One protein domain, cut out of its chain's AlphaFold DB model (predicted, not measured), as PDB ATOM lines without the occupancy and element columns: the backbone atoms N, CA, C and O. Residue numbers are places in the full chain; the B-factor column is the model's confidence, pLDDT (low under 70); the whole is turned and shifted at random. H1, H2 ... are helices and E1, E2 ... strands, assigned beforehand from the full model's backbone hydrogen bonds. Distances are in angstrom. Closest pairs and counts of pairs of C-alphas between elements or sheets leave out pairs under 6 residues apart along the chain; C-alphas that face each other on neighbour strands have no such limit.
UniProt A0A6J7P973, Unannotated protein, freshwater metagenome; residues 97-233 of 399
ATOM      1  N   PHE A  97     184.409  76.475  61.686       76.06
ATOM      2  CA  PHE A  97     185.152  77.388  62.541       76.06
ATOM      3  C   PHE A  97     184.251  77.905  63.649       76.06
ATOM      4  O   PHE A  97     183.028  77.914  63.525       76.06
ATOM      5  N   THR A  98     184.833  78.347  64.752       79.44
ATOM      6  CA  THR A  98     184.070  78.954  65.841       79.44
ATOM      7  C   THR A  98     184.147  80.474  65.789       79.44
ATOM      8  O   THR A  98     184.979  81.079  65.130       79.44
ATOM      9  N   ASN A  99     183.226  81.145  66.450       78.81
ATOM     10  CA  ASN A  99     183.220  82.587  66.531       78.81
ATOM     11  C   ASN A  99     182.830  82.967  67.942       78.81
ATOM     12  O   ASN A  99     181.711  82.704  68.390       78.81
ATOM     13  N   TYR A 100     183.787  83.549  68.650       82.38
ATOM     14  CA  TYR A 100     183.666  83.881  70.053       82.38
ATOM     15  C   TYR A 100     183.898  85.377  70.243       82.38
ATOM     16  O   TYR A 100     185.025  85.855  70.334       82.38
ATOM     17  N   LYS A 101     182.801  86.141  70.259       78.62
ATOM     18  CA  LYS A 101     182.850  87.607  70.333       78.62
ATOM     19  C   LYS A 101     182.417  88.127  71.698       78.62
ATOM     20  O   LYS A 101     181.386  87.716  72.233       78.62
ATOM     21  N   ALA A 102     183.149  89.119  72.195       78.12
ATOM     22  CA  ALA A 102     182.812  89.932  73.356       78.12
ATOM     23  C   ALA A 102     182.630  91.392  72.920       78.12
ATOM     24  O   ALA A 102     183.538  92.219  73.009       78.12
ATOM     25  N   THR A 103     181.436  91.700  72.414       76.06
ATOM     26  CA  THR A 103     181.099  93.017  71.843       76.06
ATOM     27  C   THR A 103     180.196  93.862  72.737       76.06
ATOM     28  O   THR A 103     179.797  94.965  72.360       76.06
ATOM     29  N   GLN A 104     179.854  93.358  73.922       77.19
ATOM     30  CA  GLN A 104     179.050  94.087  74.892       77.19
ATOM     31  C   GLN A 104     179.889  95.131  75.637       77.19
ATOM     32  O   GLN A 104     181.091  94.958  75.841       77.19
ATOM     33  N   GLY A 105     179.233  96.214  76.066       79.75
ATOM     34  CA  GLY A 105     179.884  97.291  76.809       79.75
ATOM     35  C   GLY A 105     180.518  96.817  78.119       79.75
ATOM     36  O   GLY A 105     180.090  95.832  78.717       79.75
ATOM     37  N   GLY A 106     181.538  97.541  78.565       80.62
ATOM     38  CA  GLY A 106     182.383  97.186  79.704       80.62
ATOM     39  C   GLY A 106     183.220  95.929  79.486       80.62
ATOM     40  O   GLY A 106     183.539  95.271  80.474       80.62
ATOM     41  N   TYR A 107     183.511  95.566  78.232       84.12
ATOM     42  CA  TYR A 107     184.220  94.334  77.852       84.12
ATOM     43  C   TYR A 107     183.584  93.044  78.398       84.12
ATOM     44  O   TYR A 107     184.267  92.063  78.705       84.12
ATOM     45  N   ALA A 108     182.257  93.022  78.543       80.44
ATOM     46  CA  ALA A 108     181.560  91.841  79.032       80.44
ATOM     47  C   ALA A 108     181.744  90.652  78.068       80.44
ATOM     48  O   ALA A 108     181.653  90.791  76.850       80.44
ATOM     49  N   GLY A 109     182.042  89.478  78.633       80.38
ATOM     50  CA  GLY A 109     182.373  88.262  77.880       80.38
ATOM     51  C   GLY A 109     183.839  88.154  77.443       80.38
ATOM     52  O   GLY A 109     184.257  87.080  77.020       80.38
ATOM     53  N   THR A 110     184.653  89.211  77.579       87.00
ATOM     54  CA  THR A 110     186.099  89.090  77.344       87.00
ATOM     55  C   THR A 110     186.689  88.136  78.374       87.00
ATOM     56  O   THR A 110     186.465  88.294  79.573       87.00
ATOM     57  N   ILE A 111     187.481  87.181  77.897       89.50
ATOM     58  CA  ILE A 111     188.316  86.324  78.736       89.50
ATOM     59  C   ILE A 111     189.685  86.157  78.095       89.50
ATOM     60  O   ILE A 111     189.769  86.106  76.869       89.50
ATOM     61  N   ASN A 112     190.725  86.089  78.920       92.56
ATOM     62  CA  ASN A 112     192.116  85.858  78.534       92.56
ATOM     63  C   ASN A 112     192.841  85.133  79.682       92.56
ATOM     64  O   ASN A 112     192.511  85.333  80.854       92.56
ATOM     65  N   ALA A 113     193.789  84.248  79.375       93.06
ATOM     66  CA  ALA A 113     194.431  83.419  80.397       93.06
ATOM     67  C   ALA A 113     195.331  84.232  81.347       93.06
ATOM     68  O   ALA A 113     195.444  83.899  82.531       93.06
ATOM     69  N   TYR A 114     195.892  85.343  80.864       93.38
ATOM     70  CA  TYR A 114     196.692  86.279  81.657       93.38
ATOM     71  C   TYR A 114     195.860  87.318  82.417       93.38
ATOM     72  O   TYR A 114     196.401  88.097  83.204       93.38
ATOM     73  N   ALA A 115     194.549  87.363  82.187       90.50
ATOM     74  CA  ALA A 115     193.694  88.374  82.780       90.50
ATOM     75  C   ALA A 115     193.459  88.148  84.285       90.50
ATOM     76  O   ALA A 115     193.460  87.010  84.764       90.50
ATOM     77  N   PRO A 116     193.178  89.218  85.049       86.62
ATOM     78  CA  PRO A 116     192.762  89.107  86.438       86.62
ATOM     79  C   PRO A 116     191.251  88.844  86.584       86.62
ATOM     80  O   PRO A 116     190.437  89.176  85.718       86.62
ATOM     81  N   GLY A 117     190.865  88.308  87.745       83.38
ATOM     82  CA  GLY A 117     189.476  88.267  88.215       83.38
ATOM     83  C   GLY A 117     188.491  87.628  87.229       83.38
ATOM     84  O   GLY A 117     188.735  86.546  86.702       83.38
ATOM     85  N   ALA A 118     187.373  88.313  86.979       80.56
ATOM     86  CA  ALA A 118     186.286  87.836  86.115       80.56
ATOM     87  C   ALA A 118     186.648  87.744  84.620       80.56
ATOM     88  O   ALA A 118     185.873  87.198  83.840       80.56
ATOM     89  N   PHE A 119     187.798  88.290  84.219       86.75
ATOM     90  CA  PHE A 119     188.319  88.181  82.858       86.75
ATOM     91  C   PHE A 119     189.268  86.990  82.704       86.75
ATOM     92  O   PHE A 119     189.638  86.644  81.583       86.75
ATOM     93  N   LYS A 120     189.687  86.355  83.806       89.50
ATOM     94  CA  LYS A 120     190.579  85.201  83.744       89.50
ATOM     95  C   LYS A 120     189.872  84.028  83.073       89.50
ATOM     96  O   LYS A 120     188.749  83.688  83.451       89.50
ATOM     97  N   ALA A 121     190.539  83.387  82.119       90.19
ATOM     98  CA  ALA A 121     190.053  82.175  81.462       90.19
ATOM     99  C   ALA A 121     190.128  80.954  82.408       90.19
ATOM    100  O   ALA A 121     190.991  80.096  82.269       90.19
ATOM    101  N   THR A 122     189.251  80.900  83.416       88.06
ATOM    102  CA  THR A 122     189.028  79.698  84.239       88.06
ATOM    103  C   THR A 122     188.022  78.775  83.558       88.06
ATOM    104  O   THR A 122     187.247  79.233  82.717       88.06
ATOM    105  N   LYS A 123     187.982  77.493  83.940       86.00
ATOM    106  CA  LYS A 123     187.027  76.519  83.380       86.00
ATOM    107  C   LYS A 123     185.581  77.002  83.506       86.00
ATOM    108  O   LYS A 123     184.826  76.933  82.544       86.00
ATOM    109  N   GLU A 124     185.230  77.581  84.651       85.69
ATOM    110  CA  GLU A 124     183.897  78.120  84.926       85.69
ATOM    111  C   GLU A 124     183.574  79.318  84.029       85.69
ATOM    112  O   GLU A 124     182.487  79.394  83.451       85.69
ATOM    113  N   ASN A 125     184.521  80.252  83.885       86.38
ATOM    114  CA  ASN A 125     184.323  81.435  83.052       86.38
ATOM    115  C   ASN A 125     184.208  81.054  81.574       86.38
ATOM    116  O   ASN A 125     183.315  81.560  80.901       86.38
ATOM    117  N   ILE A 126     185.057  80.143  81.091       87.44
ATOM    118  CA  ILE A 126     185.026  79.639  79.713       87.44
ATOM    119  C   ILE A 126     183.698  78.941  79.431       87.44
ATOM    120  O   ILE A 126     183.016  79.292  78.473       87.44
ATOM    121  N   ALA A 127     183.287  78.005  80.287       87.75
ATOM    122  CA  ALA A 127     182.025  77.293  80.130       87.75
ATOM    123  C   ALA A 127     180.829  78.259  80.092       87.75
ATOM    124  O   ALA A 127     179.973  78.178  79.205       87.75
ATOM    125  N   SER A 128     180.807  79.234  81.007       85.06
ATOM    126  CA  SER A 128     179.770  80.264  81.053       85.06
ATOM    127  C   SER A 128     179.734  81.106  79.780       85.06
ATOM    128  O   SER A 128     178.650  81.403  79.277       85.06
ATOM    129  N   THR A 129     180.874  81.575  79.278       82.56
ATOM    130  CA  THR A 129     180.884  82.489  78.132       82.56
ATOM    131  C   THR A 129     180.667  81.764  76.813       82.56
ATOM    132  O   THR A 129     179.894  82.255  75.995       82.56
ATOM    133  N   ILE A 130     181.249  80.577  76.624       84.00
ATOM    134  CA  ILE A 130     181.011  79.744  75.443       84.00
ATOM    135  C   ILE A 130     179.522  79.419  75.312       84.00
ATOM    136  O   ILE A 130     178.947  79.616  74.242       84.00
ATOM    137  N   THR A 131     178.872  79.024  76.413       86.69
ATOM    138  CA  THR A 131     177.419  78.778  76.444       86.69
ATOM    139  C   THR A 131     176.622  80.000  75.968       86.69
ATOM    140  O   THR A 131     175.595  79.865  75.307       86.69
ATOM    141  N   LYS A 132     177.079  81.216  76.283       83.31
ATOM    142  CA  LYS A 132     176.347  82.450  75.972       83.31
ATOM    143  C   LYS A 132     176.604  82.980  74.564       83.31
ATOM    144  O   LYS A 132     175.665  83.470  73.936       83.31
ATOM    145  N   SER A 133     177.855  82.964  74.106       80.19
ATOM    146  CA  SER A 133     178.279  83.765  72.951       80.19
ATOM    147  C   SER A 133     179.058  83.013  71.882       80.19
ATOM    148  O   SER A 133     179.262  83.584  70.809       80.19
ATOM    149  N   MET A 134     179.481  81.766  72.115       84.69
ATOM    150  CA  MET A 134     180.164  81.019  71.064       84.69
ATOM    151  C   MET A 134     179.170  80.564  70.002       84.69
ATOM    152  O   MET A 134     178.111  80.003  70.287       84.69
ATOM    153  N   THR A 135     179.549  80.807  68.758       86.19
ATOM    154  CA  THR A 135     178.850  80.315  67.579       86.19
ATOM    155  C   THR A 135     179.775  79.372  66.829       86.19
ATOM    156  O   THR A 135     180.940  79.696  66.641       86.19
ATOM    157  N   MET A 136     179.276  78.225  66.389       88.06
ATOM    158  CA  MET A 136     179.973  77.355  65.446       88.06
ATOM    159  C   MET A 136     179.441  77.640  64.046       88.06
ATOM    160  O   MET A 136     178.231  77.737  63.849       88.06
ATOM    161  N   VAL A 137     180.331  77.838  63.087       85.81
ATOM    162  CA  VAL A 137     179.999  78.230  61.723       85.81
ATOM    163  C   VAL A 137     180.373  77.105  60.778       85.81
ATOM    164  O   VAL A 137     181.497  76.614  60.819       85.81
ATOM    165  N   PHE A 138     179.425  76.720  59.930       86.31
ATOM    166  CA  PHE A 138     179.580  75.676  58.927       86.31
ATOM    167  C   PHE A 138     179.423  76.319  57.549       86.31
ATOM    168  O   PHE A 138     178.379  76.915  57.255       86.31
ATOM    169  N   SER A 139     180.448  76.205  56.703       84.62
ATOM    170  CA  SER A 139     180.369  76.692  55.324       84.62
ATOM    171  C   SER A 139     179.359  75.862  54.520       84.62
ATOM    172  O   SER A 139     179.342  74.635  54.663       84.62
ATOM    173  N   PRO A 140     178.539  76.466  53.646       85.88
ATOM    174  CA  PRO A 140     177.580  75.714  52.853       85.88
ATOM    175  C   PRO A 140     178.255  74.967  51.702       85.88
ATOM    176  O   PRO A 140     179.104  75.510  50.997       85.88
ATOM    177  N   ILE A 141     177.772  73.759  51.427       85.75
ATOM    178  CA  ILE A 141     178.044  73.062  50.169       85.75
ATOM    179  C   ILE A 141     176.906  73.395  49.206       85.75
ATOM    180  O   ILE A 141     175.750  73.049  49.445       85.75
ATOM    181  N   THR A 142     177.223  74.101  48.121       86.69
ATOM    182  CA  THR A 142     176.221  74.590  47.155       86.69
ATOM    183  C   THR A 142     176.074  73.688  45.932       86.69
ATOM    184  O   THR A 142     175.026  73.685  45.286       86.69
ATOM    185  N   SER A 143     177.094  72.885  45.622       84.44
ATOM    186  CA  SER A 143     177.067  71.905  44.535       84.44
ATOM    187  C   SER A 143     178.034  70.754  44.800       84.44
ATOM    188  O   SER A 143     179.057  70.945  45.453       84.44
ATOM    189  N   VAL A 144     177.707  69.568  44.284       82.06
ATOM    190  CA  VAL A 144     178.535  68.355  44.355       82.06
ATOM    191  C   VAL A 144     178.465  67.642  43.009       82.06
ATOM    192  O   VAL A 144     177.388  67.520  42.426       82.06
ATOM    193  N   CYS A 145     179.614  67.216  42.472       82.38
ATOM    194  CA  CYS A 145     179.721  66.500  41.190       82.38
ATOM    195  C   CYS A 145     178.993  67.190  40.002       82.38
ATOM    196  O   CYS A 145     178.501  66.531  39.078       82.38
ATOM    197  N   GLY A 146     178.919  68.528  40.017       80.31
ATOM    198  CA  GLY A 146     178.236  69.342  39.000       80.31
ATOM    199  C   GLY A 146     176.712  69.446  39.153       80.31
ATOM    200  O   GLY A 146     176.055  69.954  38.246       80.31
ATOM    201  N   SER A 147     176.149  68.979  40.270       83.94
ATOM    202  CA  SER A 147     174.726  69.073  40.606       83.94
ATOM    203  C   SER A 147     174.513  70.004  41.801       83.94
ATOM    204  O   SER A 147     175.287  69.982  42.759       83.94
ATOM    205  N   ASN A 148     173.474  70.839  41.753       90.75
ATOM    206  CA  ASN A 148     173.173  71.786  42.830       90.75
ATOM    207  C   ASN A 148     172.635  71.054  44.061       90.75
ATOM    208  O   ASN A 148     171.785  70.172  43.929       90.75
ATOM    209  N   VAL A 149     173.070  71.467  45.249       90.44
ATOM    210  CA  VAL A 149     172.508  70.983  46.515       90.44
ATOM    211  C   VAL A 149     171.114  71.579  46.717       90.44
ATOM    212  O   VAL A 149     170.919  72.786  46.582       90.44
ATOM    213  N   VAL A 150     170.138  70.726  47.034       93.44
ATOM    214  CA  VAL A 150     168.742  71.111  47.311       93.44
ATOM    215  C   VAL A 150     168.355  70.918  48.774       93.44
ATOM    216  O   VAL A 150     167.457  71.602  49.258       93.44
ATOM    217  N   THR A 151     169.039  70.027  49.496       94.00
ATOM    218  CA  THR A 151     168.883  69.880  50.947       94.00
ATOM    219  C   THR A 151     170.237  69.730  51.618       94.00
ATOM    220  O   THR A 151     171.108  69.026  51.108       94.00
ATOM    221  N   THR A 152     170.369  70.320  52.800       94.44
ATOM    222  CA  THR A 152     171.517  70.146  53.689       94.44
ATOM    223  C   THR A 152     171.016  69.661  55.040       94.44
ATOM    224  O   THR A 152     170.012  70.158  55.553       94.44
ATOM    225  N   GLU A 153     171.710  68.693  55.613       95.19
ATOM    226  CA  GLU A 153     171.451  68.133  56.929       95.19
ATOM    227  C   GLU A 153     172.767  68.035  57.700       95.19
ATOM    228  O   GLU A 153     173.829  67.871  57.101       95.19
ATOM    229  N   LEU A 154     172.701  68.141  59.023       94.88
ATOM    230  CA  LEU A 154     173.880  68.161  59.883       94.88
ATOM    231  C   LEU A 154     173.649  67.296  61.123       94.88
ATOM    232  O   LEU A 154     172.547  67.286  61.673       94.88
ATOM    233  N   LYS A 155     174.698  66.605  61.567       93.31
ATOM    234  CA  LYS A 155     174.771  65.914  62.862       93.31
ATOM    235  C   LYS A 155     176.158  66.083  63.478       93.31
ATOM    236  O   LYS A 155     177.119  66.387  62.767       93.31
ATOM    237  N   GLY A 156     176.262  65.856  64.783       91.31
ATOM    238  CA  GLY A 156     177.543  65.665  65.455       91.31
ATOM    239  C   GLY A 156     177.879  64.185  65.617       91.31
ATOM    240  O   GLY A 156     176.990  63.345  65.774       91.31
ATOM    241  N   ASN A 157     179.168  63.860  65.604       87.19
ATOM    242  CA  ASN A 157     179.650  62.488  65.717       87.19
ATOM    243  C   ASN A 157     180.111  62.214  67.148       87.19
ATOM    244  O   ASN A 157     181.241  62.505  67.519       87.19
ATOM    245  N   GLY A 158     179.208  61.690  67.982       85.38
ATOM    246  CA  GLY A 158     179.525  61.348  69.375       85.38
ATOM    247  C   GLY A 158     179.745  62.549  70.305       85.38
ATOM    248  O   GLY A 158     180.050  62.353  71.478       85.38
ATOM    249  N   VAL A 159     179.548  63.776  69.814       87.62
ATOM    250  CA  VAL A 159     179.694  65.002  70.607       87.62
ATOM    251  C   VAL A 159     178.409  65.283  71.405       87.62
ATOM    252  O   VAL A 159     177.312  65.270  70.841       87.62
ATOM    253  N   PRO A 160     178.495  65.552  72.721       88.06
ATOM    254  CA  PRO A 160     177.328  65.587  73.612       88.06
ATOM    255  C   PRO A 160     176.422  66.805  73.403       88.06
ATOM    256  O   PRO A 160     175.262  66.800  73.811       88.06
ATOM    257  N   TYR A 161     176.954  67.861  72.790       89.44
ATOM    258  CA  TYR A 161     176.264  69.131  72.607       89.44
ATOM    259  C   TYR A 161     175.584  69.260  71.237       89.44
ATOM    260  O   TYR A 161     175.003  70.307  70.969       89.44
ATOM    261  N   ALA A 162     175.621  68.223  70.388       91.94
ATOM    262  CA  ALA A 162     174.981  68.200  69.071       91.94
ATOM    263  C   ALA A 162     174.013  67.006  68.909       91.94
ATOM    264  O   ALA A 162     174.125  66.014  69.629       91.94
ATOM    265  N   PRO A 163     173.078  67.058  67.944       93.62
ATOM    266  CA  PRO A 163     172.232  65.926  67.587       93.62
ATOM    267  C   PRO A 163     173.049  64.744  67.061       93.62
ATOM    268  O   PRO A 163     173.946  64.922  66.237       93.62
ATOM    269  N   THR A 164     172.677  63.537  67.484       91.19
ATOM    270  CA  THR A 164     173.229  62.278  66.954       91.19
ATOM    271  C   THR A 164     172.630  61.907  65.598       91.19
ATOM    272  O   THR A 164     173.290  61.270  64.779       91.19
ATOM    273  N   ASP A 165     171.382  62.314  65.357       95.00
ATOM    274  CA  ASP A 165     170.666  62.107  64.100       95.00
ATOM    275  C   ASP A 165     170.746  63.349  63.208       95.00
ATOM    276  O   ASP A 165     170.901  64.475  63.686       95.00
ATOM    277  N   TYR A 166     170.592  63.148  61.899       95.75
ATOM    278  CA  TYR A 166     170.573  64.239  60.928       95.75
ATOM    279  C   TYR A 166     169.414  65.206  61.172       95.75
ATOM    280  O   TYR A 166     168.243  64.822  61.162       95.75
ATOM    281  N   VAL A 167     169.752  66.487  61.312       96.19
ATOM    282  CA  VAL A 167     168.789  67.587  61.363       96.19
ATOM    283  C   VAL A 167     168.857  68.378  60.065       96.19
ATOM    284  O   VAL A 167     169.918  68.859  59.670       96.19
ATOM    285  N   SER A 168     167.708  68.543  59.409       94.56
ATOM    286  CA  SER A 168     167.601  69.322  58.176       94.56
ATOM    287  C   SER A 168     167.740  70.820  58.425       94.56
ATOM    288  O   SER A 168     167.028  71.394  59.247       94.56
ATOM    289  N   LEU A 169     168.617  71.466  57.656       92.94
ATOM    290  CA  LEU A 169     168.872  72.905  57.685       92.94
ATOM    291  C   LEU A 169     167.965  73.642  56.688       92.94
ATOM    292  O   LEU A 169     168.417  74.449  55.879       92.94
ATOM    293  N   SER A 170     166.659  73.366  56.730       81.31
ATOM    294  CA  SER A 170     165.678  73.899  55.769       81.31
ATOM    295  C   SER A 170     165.503  75.423  55.825       81.31
ATOM    296  O   SER A 170     164.920  76.013  54.918       81.31
ATOM    297  N   GLY A 171     165.999  76.072  56.885       79.88
ATOM    298  CA  GLY A 171     166.115  77.530  56.965       79.88
ATOM    299  C   GLY A 171     167.161  78.120  56.009       79.88
ATOM    300  O   GLY A 171     167.187  79.330  55.801       79.88
ATOM    301  N   GLY A 172     168.002  77.290  55.392       83.12
ATOM    302  CA  GLY A 172     169.112  77.762  54.575       83.12
ATOM    303  C   GLY A 172     170.170  78.493  55.401       83.12
ATOM    304  O   GLY A 172     170.189  78.440  56.634       83.12
ATOM    305  N   VAL A 173     171.090  79.144  54.696       85.38
ATOM    306  CA  VAL A 173     172.200  79.878  55.311       85.38
ATOM    307  C   VAL A 173     171.719  81.152  56.002       85.38
ATOM    308  O   VAL A 173     170.697  81.739  55.642       85.38
ATOM    309  N   CYS A 174     172.479  81.609  56.994       85.19
ATOM    310  CA  CYS A 174     172.205  82.866  57.673       85.19
ATOM    311  C   CYS A 174     172.560  84.060  56.767       85.19
ATOM    312  O   CYS A 174     173.148  83.912  55.697       85.19
ATOM    313  N   ASN A 175     172.291  85.284  57.229       75.38
ATOM    314  CA  ASN A 175     172.589  86.515  56.477       75.38
ATOM    315  C   ASN A 175     174.075  86.702  56.117       75.38
ATOM    316  O   ASN A 175     174.396  87.563  55.302       75.38
ATOM    317  N   THR A 176     174.982  85.933  56.726       72.00
ATOM    318  CA  THR A 176     176.412  85.948  56.392       72.00
ATOM    319  C   THR A 176     176.766  85.070  55.198       72.00
ATOM    320  O   THR A 176     177.893  85.144  54.731       72.00
ATOM    321  N   GLY A 177     175.831  84.250  54.709       77.81
ATOM    322  CA  GLY A 177     176.095  83.230  53.698       77.81
ATOM    323  C   GLY A 177     176.508  81.872  54.270       77.81
ATOM    324  O   GLY A 177     176.609  80.929  53.500       77.81
ATOM    325  N   ASP A 178     176.651  81.744  55.593       85.06
ATOM    326  CA  ASP A 178     177.030  80.498  56.276       85.06
ATOM    327  C   ASP A 178     175.953  80.031  57.254       85.06
ATOM    328  O   ASP A 178     175.111  80.820  57.694       85.06
ATOM    329  N   TYR A 179     176.003  78.761  57.655       88.94
ATOM    330  CA  TYR A 179     175.206  78.272  58.778       88.94
ATOM    331  C   TYR A 179     175.893  78.640  60.089       88.94
ATOM    332  O   TYR A 179     177.054  78.309  60.297       88.94
ATOM    333  N   GLN A 180     175.177  79.303  60.994       89.06
ATOM    334  CA  GLN A 180     175.717  79.758  62.276       89.06
ATOM    335  C   GLN A 180     174.931  79.159  63.428       89.06
ATOM    336  O   GLN A 180     173.791  79.547  63.680       89.06
ATOM    337  N   TRP A 181     175.537  78.223  64.138       91.62
ATOM    338  CA  TRP A 181     174.944  77.554  65.278       91.62
ATOM    339  C   TRP A 181     175.369  78.204  66.591       91.62
ATOM    340  O   TRP A 181     176.523  78.104  67.002       91.62
ATOM    341  N   ALA A 182     174.426  78.836  67.286       90.44
ATOM    342  CA  ALA A 182     174.637  79.244  68.670       90.44
ATOM    343  C   ALA A 182     174.380  78.040  69.582       90.44
ATOM    344  O   ALA A 182     173.234  77.790  69.965       90.44
ATOM    345  N   ILE A 183     175.445  77.299  69.904       89.75
ATOM    346  CA  ILE A 183     175.383  76.000  70.595       89.75
ATOM    347  C   ILE A 183     174.553  76.088  71.872       89.75
ATOM    348  O   ILE A 183     173.584  75.351  72.042       89.75
ATOM    349  N   GLY A 184     174.860  77.054  72.741       89.44
ATOM    350  CA  GLY A 184     174.157  77.146  74.015       89.44
ATOM    351  C   GLY A 184     172.688  77.556  73.900       89.44
ATOM    352  O   GLY A 184     171.867  77.155  74.721       89.44
ATOM    353  N   GLN A 185     172.317  78.279  72.840       90.19
ATOM    354  CA  GLN A 185     170.913  78.596  72.552       90.19
ATOM    355  C   GLN A 185     170.189  77.454  71.831       90.19
ATOM    356  O   GLN A 185     168.961  77.396  71.858       90.19
ATOM    357  N   GLY A 186     170.935  76.573  71.166       91.19
ATOM    358  CA  GLY A 186     170.410  75.425  70.444       91.19
ATOM    359  C   GLY A 186     169.745  75.741  69.118       91.19
ATOM    360  O   GLY A 186     168.863  74.996  68.690       91.19
ATOM    361  N   PHE A 187     170.140  76.837  68.469       92.75
ATOM    362  CA  PHE A 187     169.577  77.242  67.184       92.75
ATOM    363  C   PHE A 187     170.657  77.541  66.152       92.75
ATOM    364  O   PHE A 187     171.616  78.266  66.427       92.75
ATOM    365  N   ILE A 188     170.443  77.038  64.940       92.00
ATOM    366  CA  ILE A 188     171.122  77.495  63.730       92.00
ATOM    367  C   ILE A 188     170.389  78.728  63.205       92.00
ATOM    368  O   ILE A 188     169.158  78.744  63.116       92.00
ATOM    369  N   CYS A 189     171.159  79.764  62.883       89.06
ATOM    370  CA  CYS A 189     170.708  81.108  62.541       89.06
ATOM    371  C   CYS A 189     169.762  81.693  63.608       89.06
ATOM    372  O   CYS A 189     168.626  82.037  63.288       89.06
ATOM    373  N   PRO A 190     170.193  81.842  64.878       81.75
ATOM    374  CA  PRO A 190     169.313  82.185  66.007       81.75
ATOM    375  C   PRO A 190     168.544  83.508  65.839       81.75
ATOM    376  O   PRO A 190     167.472  83.668  66.424       81.75
ATOM    377  N   GLY A 191     169.067  84.443  65.034       78.25
ATOM    378  CA  GLY A 191     168.427  85.722  64.708       78.25
ATOM    379  C   GLY A 191     167.560  85.720  63.443       78.25
ATOM    380  O   GLY A 191     166.979  86.753  63.114       78.25
ATOM    381  N   ALA A 192     167.475  84.604  62.716       80.69
ATOM    382  CA  ALA A 192     166.680  84.496  61.499       80.69
ATOM    383  C   ALA A 192     165.245  84.034  61.807       80.69
ATOM    384  O   ALA A 192     165.006  83.227  62.706       80.69
ATOM    385  N   GLY A 193     164.272  84.522  61.028       78.19
ATOM    386  CA  GLY A 193     162.864  84.125  61.174       78.19
ATOM    387  C   GLY A 193     162.611  82.637  60.893       78.19
ATOM    388  O   GLY A 193     161.621  82.082  61.358       78.19
ATOM    389  N   ASN A 194     163.526  81.989  60.175       80.31
ATOM    390  CA  ASN A 194     163.515  80.580  59.791       80.31
ATOM    391  C   ASN A 194     164.622  79.769  60.494       80.31
ATOM    392  O   ASN A 194     165.150  78.811  59.927       80.31
ATOM    393  N   LYS A 195     164.989  80.156  61.722       87.50
ATOM    394  CA  LYS A 195     165.974  79.432  62.532       87.50
ATOM    395  C   LYS A 195     165.636  77.944  62.664       87.50
ATOM    396  O   LYS A 195     164.472  77.569  62.812       87.50
ATOM    397  N   THR A 196     166.666  77.107  62.670       91.69
ATOM    398  CA  THR A 196     166.529  75.651  62.814       91.69
ATOM    399  C   THR A 196     166.909  75.246  64.234       91.69
ATOM    400  O   THR A 196     167.942  75.678  64.741       91.69
ATOM    401  N   ALA A 197     166.070  74.451  64.902       91.44
ATOM    402  CA  ALA A 197     166.386  73.916  66.223       91.44
ATOM    403  C   ALA A 197     167.420  72.790  66.101       91.44
ATOM    404  O   ALA A 197     167.247  71.881  65.297       91.44
ATOM    405  N   PHE A 198     168.471  72.858  66.912       91.06
ATOM    406  CA  PHE A 198     169.599  71.923  66.894       91.06
ATOM    407  C   PHE A 198     169.967  71.412  68.302       91.06
ATOM    408  O   PHE A 198     170.917  70.661  68.458       91.06
ATOM    409  N   GLY A 199     169.187  71.790  69.326       89.19
ATOM    410  CA  GLY A 199     169.374  71.368  70.720       89.19
ATOM    411  C   GLY A 199     170.285  72.315  71.501       89.19
ATOM    412  O   GLY A 199     171.395  72.606  71.075       89.19
ATOM    413  N   GLY A 200     169.785  72.858  72.616       91.06
ATOM    414  CA  GLY A 200     170.555  73.760  73.478       91.06
ATOM    415  C   GLY A 200     171.435  72.985  74.448       91.06
ATOM    416  O   GLY A 200     171.037  71.922  74.923       91.06
ATOM    417  N   TYR A 201     172.602  73.538  74.769       92.69
ATOM    418  CA  TYR A 201     173.570  72.896  75.652       92.69
ATOM    419  C   TYR A 201     174.137  73.878  76.679       92.69
ATOM    420  O   TYR A 201     174.299  75.062  76.404       92.69
ATOM    421  N   THR A 202     174.438  73.412  77.887       92.62
ATOM    422  CA  THR A 202     175.121  74.223  78.905       92.62
ATOM    423  C   THR A 202     176.426  73.542  79.253       92.62
ATOM    424  O   THR A 202     176.414  72.459  79.831       92.62
ATOM    425  N   PHE A 203     177.534  74.189  78.905       89.81
ATOM    426  CA  PHE A 203     178.862  73.669  79.191       89.81
ATOM    427  C   PHE A 203     179.165  73.738  80.689       89.81
ATOM    428  O   PHE A 203     178.765  74.672  81.388       89.81
ATOM    429  N   THR A 204     179.911  72.751  81.168       86.81
ATOM    430  CA  THR A 204     180.361  72.599  82.558       86.81
ATOM    431  C   THR A 204     181.865  72.822  82.720       86.81
ATOM    432  O   THR A 204     182.343  72.997  83.840       86.81
ATOM    433  N   GLY A 205     182.614  72.868  81.614       81.00
ATOM    434  CA  GLY A 205     184.057  73.127  81.594       81.00
ATOM    435  C   GLY A 205     184.913  71.868  81.455       81.00
ATOM    436  O   GLY A 205     186.086  71.975  81.111       81.00
ATOM    437  N   SER A 206     184.336  70.685  81.678       81.19
ATOM    438  CA  SER A 206     184.938  69.382  81.346       81.19
ATOM    439  C   SER A 206     184.477  68.828  79.996       81.19
ATOM    440  O   SER A 206     184.984  67.814  79.540       81.19
ATOM    441  N   ASP A 207     183.491  69.475  79.394       82.19
ATOM    442  CA  ASP A 207     182.794  69.107  78.162       82.19
ATOM    443  C   ASP A 207     182.920  70.210  77.102       82.19
ATOM    444  O   ASP A 207     182.046  70.372  76.251       82.19
ATOM    445  N   LEU A 208     183.974  71.025  77.211       81.00
ATOM    446  CA  LEU A 208     184.259  72.082  76.251       81.00
ATOM    447  C   LEU A 208     184.537  71.463  74.885       81.00
ATOM    448  O   LEU A 208     185.182  70.414  74.845       81.00
ATOM    449  N   PRO A 209     184.119  72.105  73.782       78.62
ATOM    450  CA  PRO A 209     184.383  71.505  72.498       78.62
ATOM    451  C   PRO A 209     185.880  71.530  72.192       78.62
ATOM    452  O   PRO A 209     186.609  72.447  72.589       78.62
ATOM    453  N   THR A 210     186.332  70.492  71.513       72.69
ATOM    454  CA  THR A 210     187.739  70.188  71.272       72.69
ATOM    455  C   THR A 210     188.034  70.177  69.780       72.69
ATOM    456  O   THR A 210     187.127  70.020  68.968       72.69
ATOM    457  N   GLY A 211     189.308  70.308  69.401       68.56
ATOM    458  CA  GLY A 211     189.725  70.190  67.996       68.56
ATOM    459  C   GLY A 211     189.461  68.812  67.365       68.56
ATOM    460  O   GLY A 211     189.643  68.645  66.165       68.56
ATOM    461  N   GLN A 212     189.041  67.828  68.165       70.50
ATOM    462  CA  GLN A 212     188.724  66.466  67.731       70.50
ATOM    463  C   GLN A 212     187.229  66.247  67.505       70.50
ATOM    464  O   GLN A 212     186.820  65.206  66.995       70.50
ATOM    465  N   ASP A 213     186.392  67.204  67.899       79.94
ATOM    466  CA  ASP A 213     184.961  67.080  67.702       79.94
ATOM    467  C   ASP A 213     184.665  67.099  66.196       79.94
ATOM    468  O   ASP A 213     185.060  68.017  65.473       79.94
ATOM    469  N   THR A 214     183.965  66.079  65.700       83.50
ATOM    470  CA  THR A 214     183.638  65.968  64.273       83.50
ATOM    471  C   THR A 214     182.146  66.089  64.017       83.50
ATOM    472  O   THR A 214     181.288  65.723  64.829       83.50
ATOM    473  N   PHE A 215     181.832  66.619  62.840       88.19
ATOM    474  CA  PHE A 215     180.473  66.805  62.356       88.19
ATOM    475  C   PHE A 215     180.355  66.247  60.954       88.19
ATOM    476  O   PHE A 215     181.282  66.360  60.152       88.19
ATOM    477  N   THR A 216     179.182  65.703  60.645       86.62
ATOM    478  CA  THR A 216     178.880  65.212  59.303       86.62
ATOM    479  C   THR A 216     177.759  66.033  58.695       86.62
ATOM    480  O   THR A 216     176.657  66.126  59.247       86.62
ATOM    481  N   MET A 217     178.048  66.619  57.535       89.50
ATOM    482  CA  MET A 217     177.075  67.271  56.677       89.50
ATOM    483  C   MET A 217     176.634  66.292  55.595       89.50
ATOM    484  O   MET A 217     177.446  65.840  54.787       89.50
ATOM    485  N   ARG A 218     175.334  65.998  55.549       90.81
ATOM    486  CA  ARG A 218     174.720  65.271  54.439       90.81
ATOM    487  C   ARG A 218     174.038  66.254  53.507       90.81
ATOM    488  O   ARG A 218     173.300  67.136  53.945       90.81
ATOM    489  N   VAL A 219     174.258  66.096  52.211       89.94
ATOM    490  CA  VAL A 219     173.574  66.883  51.185       89.94
ATOM    491  C   VAL A 219     172.819  65.976  50.235       89.94
ATOM    492  O   VAL A 219     173.264  64.869  49.935       89.94
ATOM    493  N   THR A 220     171.683  66.461  49.742       91.38
ATOM    494  CA  THR A 220     170.986  65.860  48.598       91.38
ATOM    495  C   THR A 220     171.023  66.849  47.451       91.38
ATOM    496  O   THR A 220     170.755  68.039  47.642       91.38
ATOM    497  N   THR A 221     171.363  66.370  46.263       91.19
ATOM    498  CA  THR A 221     171.479  67.176  45.050       91.19
ATOM    499  C   THR A 221     170.211  67.110  44.194       91.19
ATOM    500  O   THR A 221     169.335  66.270  44.398       91.19
ATOM    501  N   ALA A 222     170.075  68.024  43.231       92.12
ATOM    502  CA  ALA A 222     168.892  68.145  42.373       92.12
ATOM    503  C   ALA A 222     168.624  66.901  41.500       92.12
ATOM    504  O   ALA A 222     167.489  66.666  41.091       92.12
ATOM    505  N   ASP A 223     169.652  66.096  41.236       90.06
ATOM    506  CA  ASP A 223     169.579  64.780  40.587       90.06
ATOM    507  C   ASP A 223     169.280  63.632  41.572       90.06
ATOM    508  O   ASP A 223     169.414  62.464  41.217       90.06
ATOM    509  N   ALA A 224     168.835  63.965  42.788       88.62
ATOM    510  CA  ALA A 224     168.426  63.048  43.850       88.62
ATOM    511  C   ALA A 224     169.534  62.110  44.364       88.62
ATOM    512  O   ALA A 224     169.236  61.077  44.967       88.62
ATOM    513  N   LYS A 225     170.807  62.472  44.166       85.56
ATOM    514  CA  LYS A 225     171.948  61.800  44.800       85.56
ATOM    515  C   LYS A 225     172.203  62.374  46.193       85.56
ATOM    516  O   LYS A 225     171.879  63.533  46.455       85.56
ATOM    517  N   SER A 226     172.779  61.565  47.078       86.88
ATOM    518  CA  SER A 226     173.140  61.975  48.437       86.88
ATOM    519  C   SER A 226     174.629  61.772  48.689       86.88
ATOM    520  O   SER A 226     175.197  60.785  48.227       86.88
ATOM    521  N   TYR A 227     175.236  62.717  49.403       82.62
ATOM    522  CA  TYR A 227     176.660  62.728  49.731       82.62
ATOM    523  C   TYR A 227     176.854  63.122  51.193       82.62
ATOM    524  O   TYR A 227     176.131  63.987  51.695       82.62
ATOM    525  N   GLU A 228     177.839  62.519  51.855       84.56
ATOM    526  CA  GLU A 228     178.215  62.828  53.235       84.56
ATOM    527  C   GLU A 228     179.652  63.348  53.289       84.56
ATOM    528  O   GLU A 228     180.553  62.796  52.657       84.56
ATOM    529  N   PHE A 229     179.847  64.420  54.053       79.69
ATOM    530  CA  PHE A 229     181.137  65.062  54.272       79.69
ATOM    531  C   PHE A 229     181.357  65.201  55.770       79.69
ATOM    532  O   PHE A 229     180.523  65.790  56.462       79.69
ATOM    533  N   THR A 230     182.471  64.675  56.262       80.50
ATOM    534  CA  THR A 230     182.865  64.800  57.665       80.50
ATOM    535  C   THR A 230     184.021  65.779  57.771       80.50
ATOM    536  O   THR A 230     184.918  65.776  56.933       80.50
ATOM    537  N   SER A 231     183.971  66.638  58.782       76.88
ATOM    538  CA  SER A 231     185.035  67.592  59.086       76.88
ATOM    539  C   SER A 231     185.141  67.754  60.596       76.88
ATOM    540  O   SER A 231     184.138  67.630  61.314       76.88
ATOM    541  N   SER A 232     186.351  68.007  61.079       76.00
ATOM    542  CA  SER A 232     186.582  68.403  62.459       76.00
ATOM    543  C   SER A 232     186.340  69.898  62.619       76.00
ATOM    544  O   SER A 232     186.496  70.706  61.695       76.00
ATOM    545  N   VAL A 233     185.939  70.296  63.820       69.56
ATOM    546  CA  VAL A 233     186.137  71.685  64.212       69.56
ATOM    547  C   VAL A 233     187.630  71.907  64.365       69.56
ATOM    548  O   VAL A 233     188.246  71.413  65.301       69.56
TER     549      VAL A 233
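What this domain is: This is residues 97 to 233 of the 399 residues of the protein "Unannotated protein" of freshwater metagenome (UniProt A0A6J7P973). With little regular structure, this elongated domain has a strongly twisted sheet, E3 E5 E6, at one end, a smaller sheet, E1 E2 E4, in its middle, and H1 with loop 103 to 122 at the other end. Both sheets are antiparallel, in those orders. Named elements, in the order E1 H1 E2 E3 E4 E5 E6, hold 51 of 137 printed residues; the class is mixed. It is compact, radius of gyration of the C-alphas 16.4 A, spanning 57 by 29 by 22 A.

Where its parts are: Find C-alpha 147 at (174.726, 69.073, 40.606): E3, residues 147 to 156, runs 25.2 A and bends by 68 degrees at residue 150. E5 is 214 to 221; E6, 226 to 232, ends at (186.582, 68.403, 62.459). Look for E1 at 97 to 102, E2 at 134 to 138, E4 at 179 to 182, H1 at 123 to 133.

How they stand to each other: Within hydrogen-bond range are N 153 and O 218 of E3 and E5, 2.8 A, and N 217 and O 229 of hairpin E5 and E6, 2.8 A. For inner strand E2, find N 135 and O 99 of E1, 2.9 A, and N 136 and O 181 of E4, 2.8 A. H1, every O i to N i+4 pair within range, is on this sheet at a height of 9.0 A; its closest C-alpha pair with E1 is Ser 133 and Tyr 100, 6.1 A.

The domain as a whole: The C-alphas farthest apart, Pro 116 and Asp 223, are 56.8 A apart. The printed part has no cut; links E1 to H1, E3 to E4 and E4 to E5 are long. Residues 211 and 233 have pLDDT under 70.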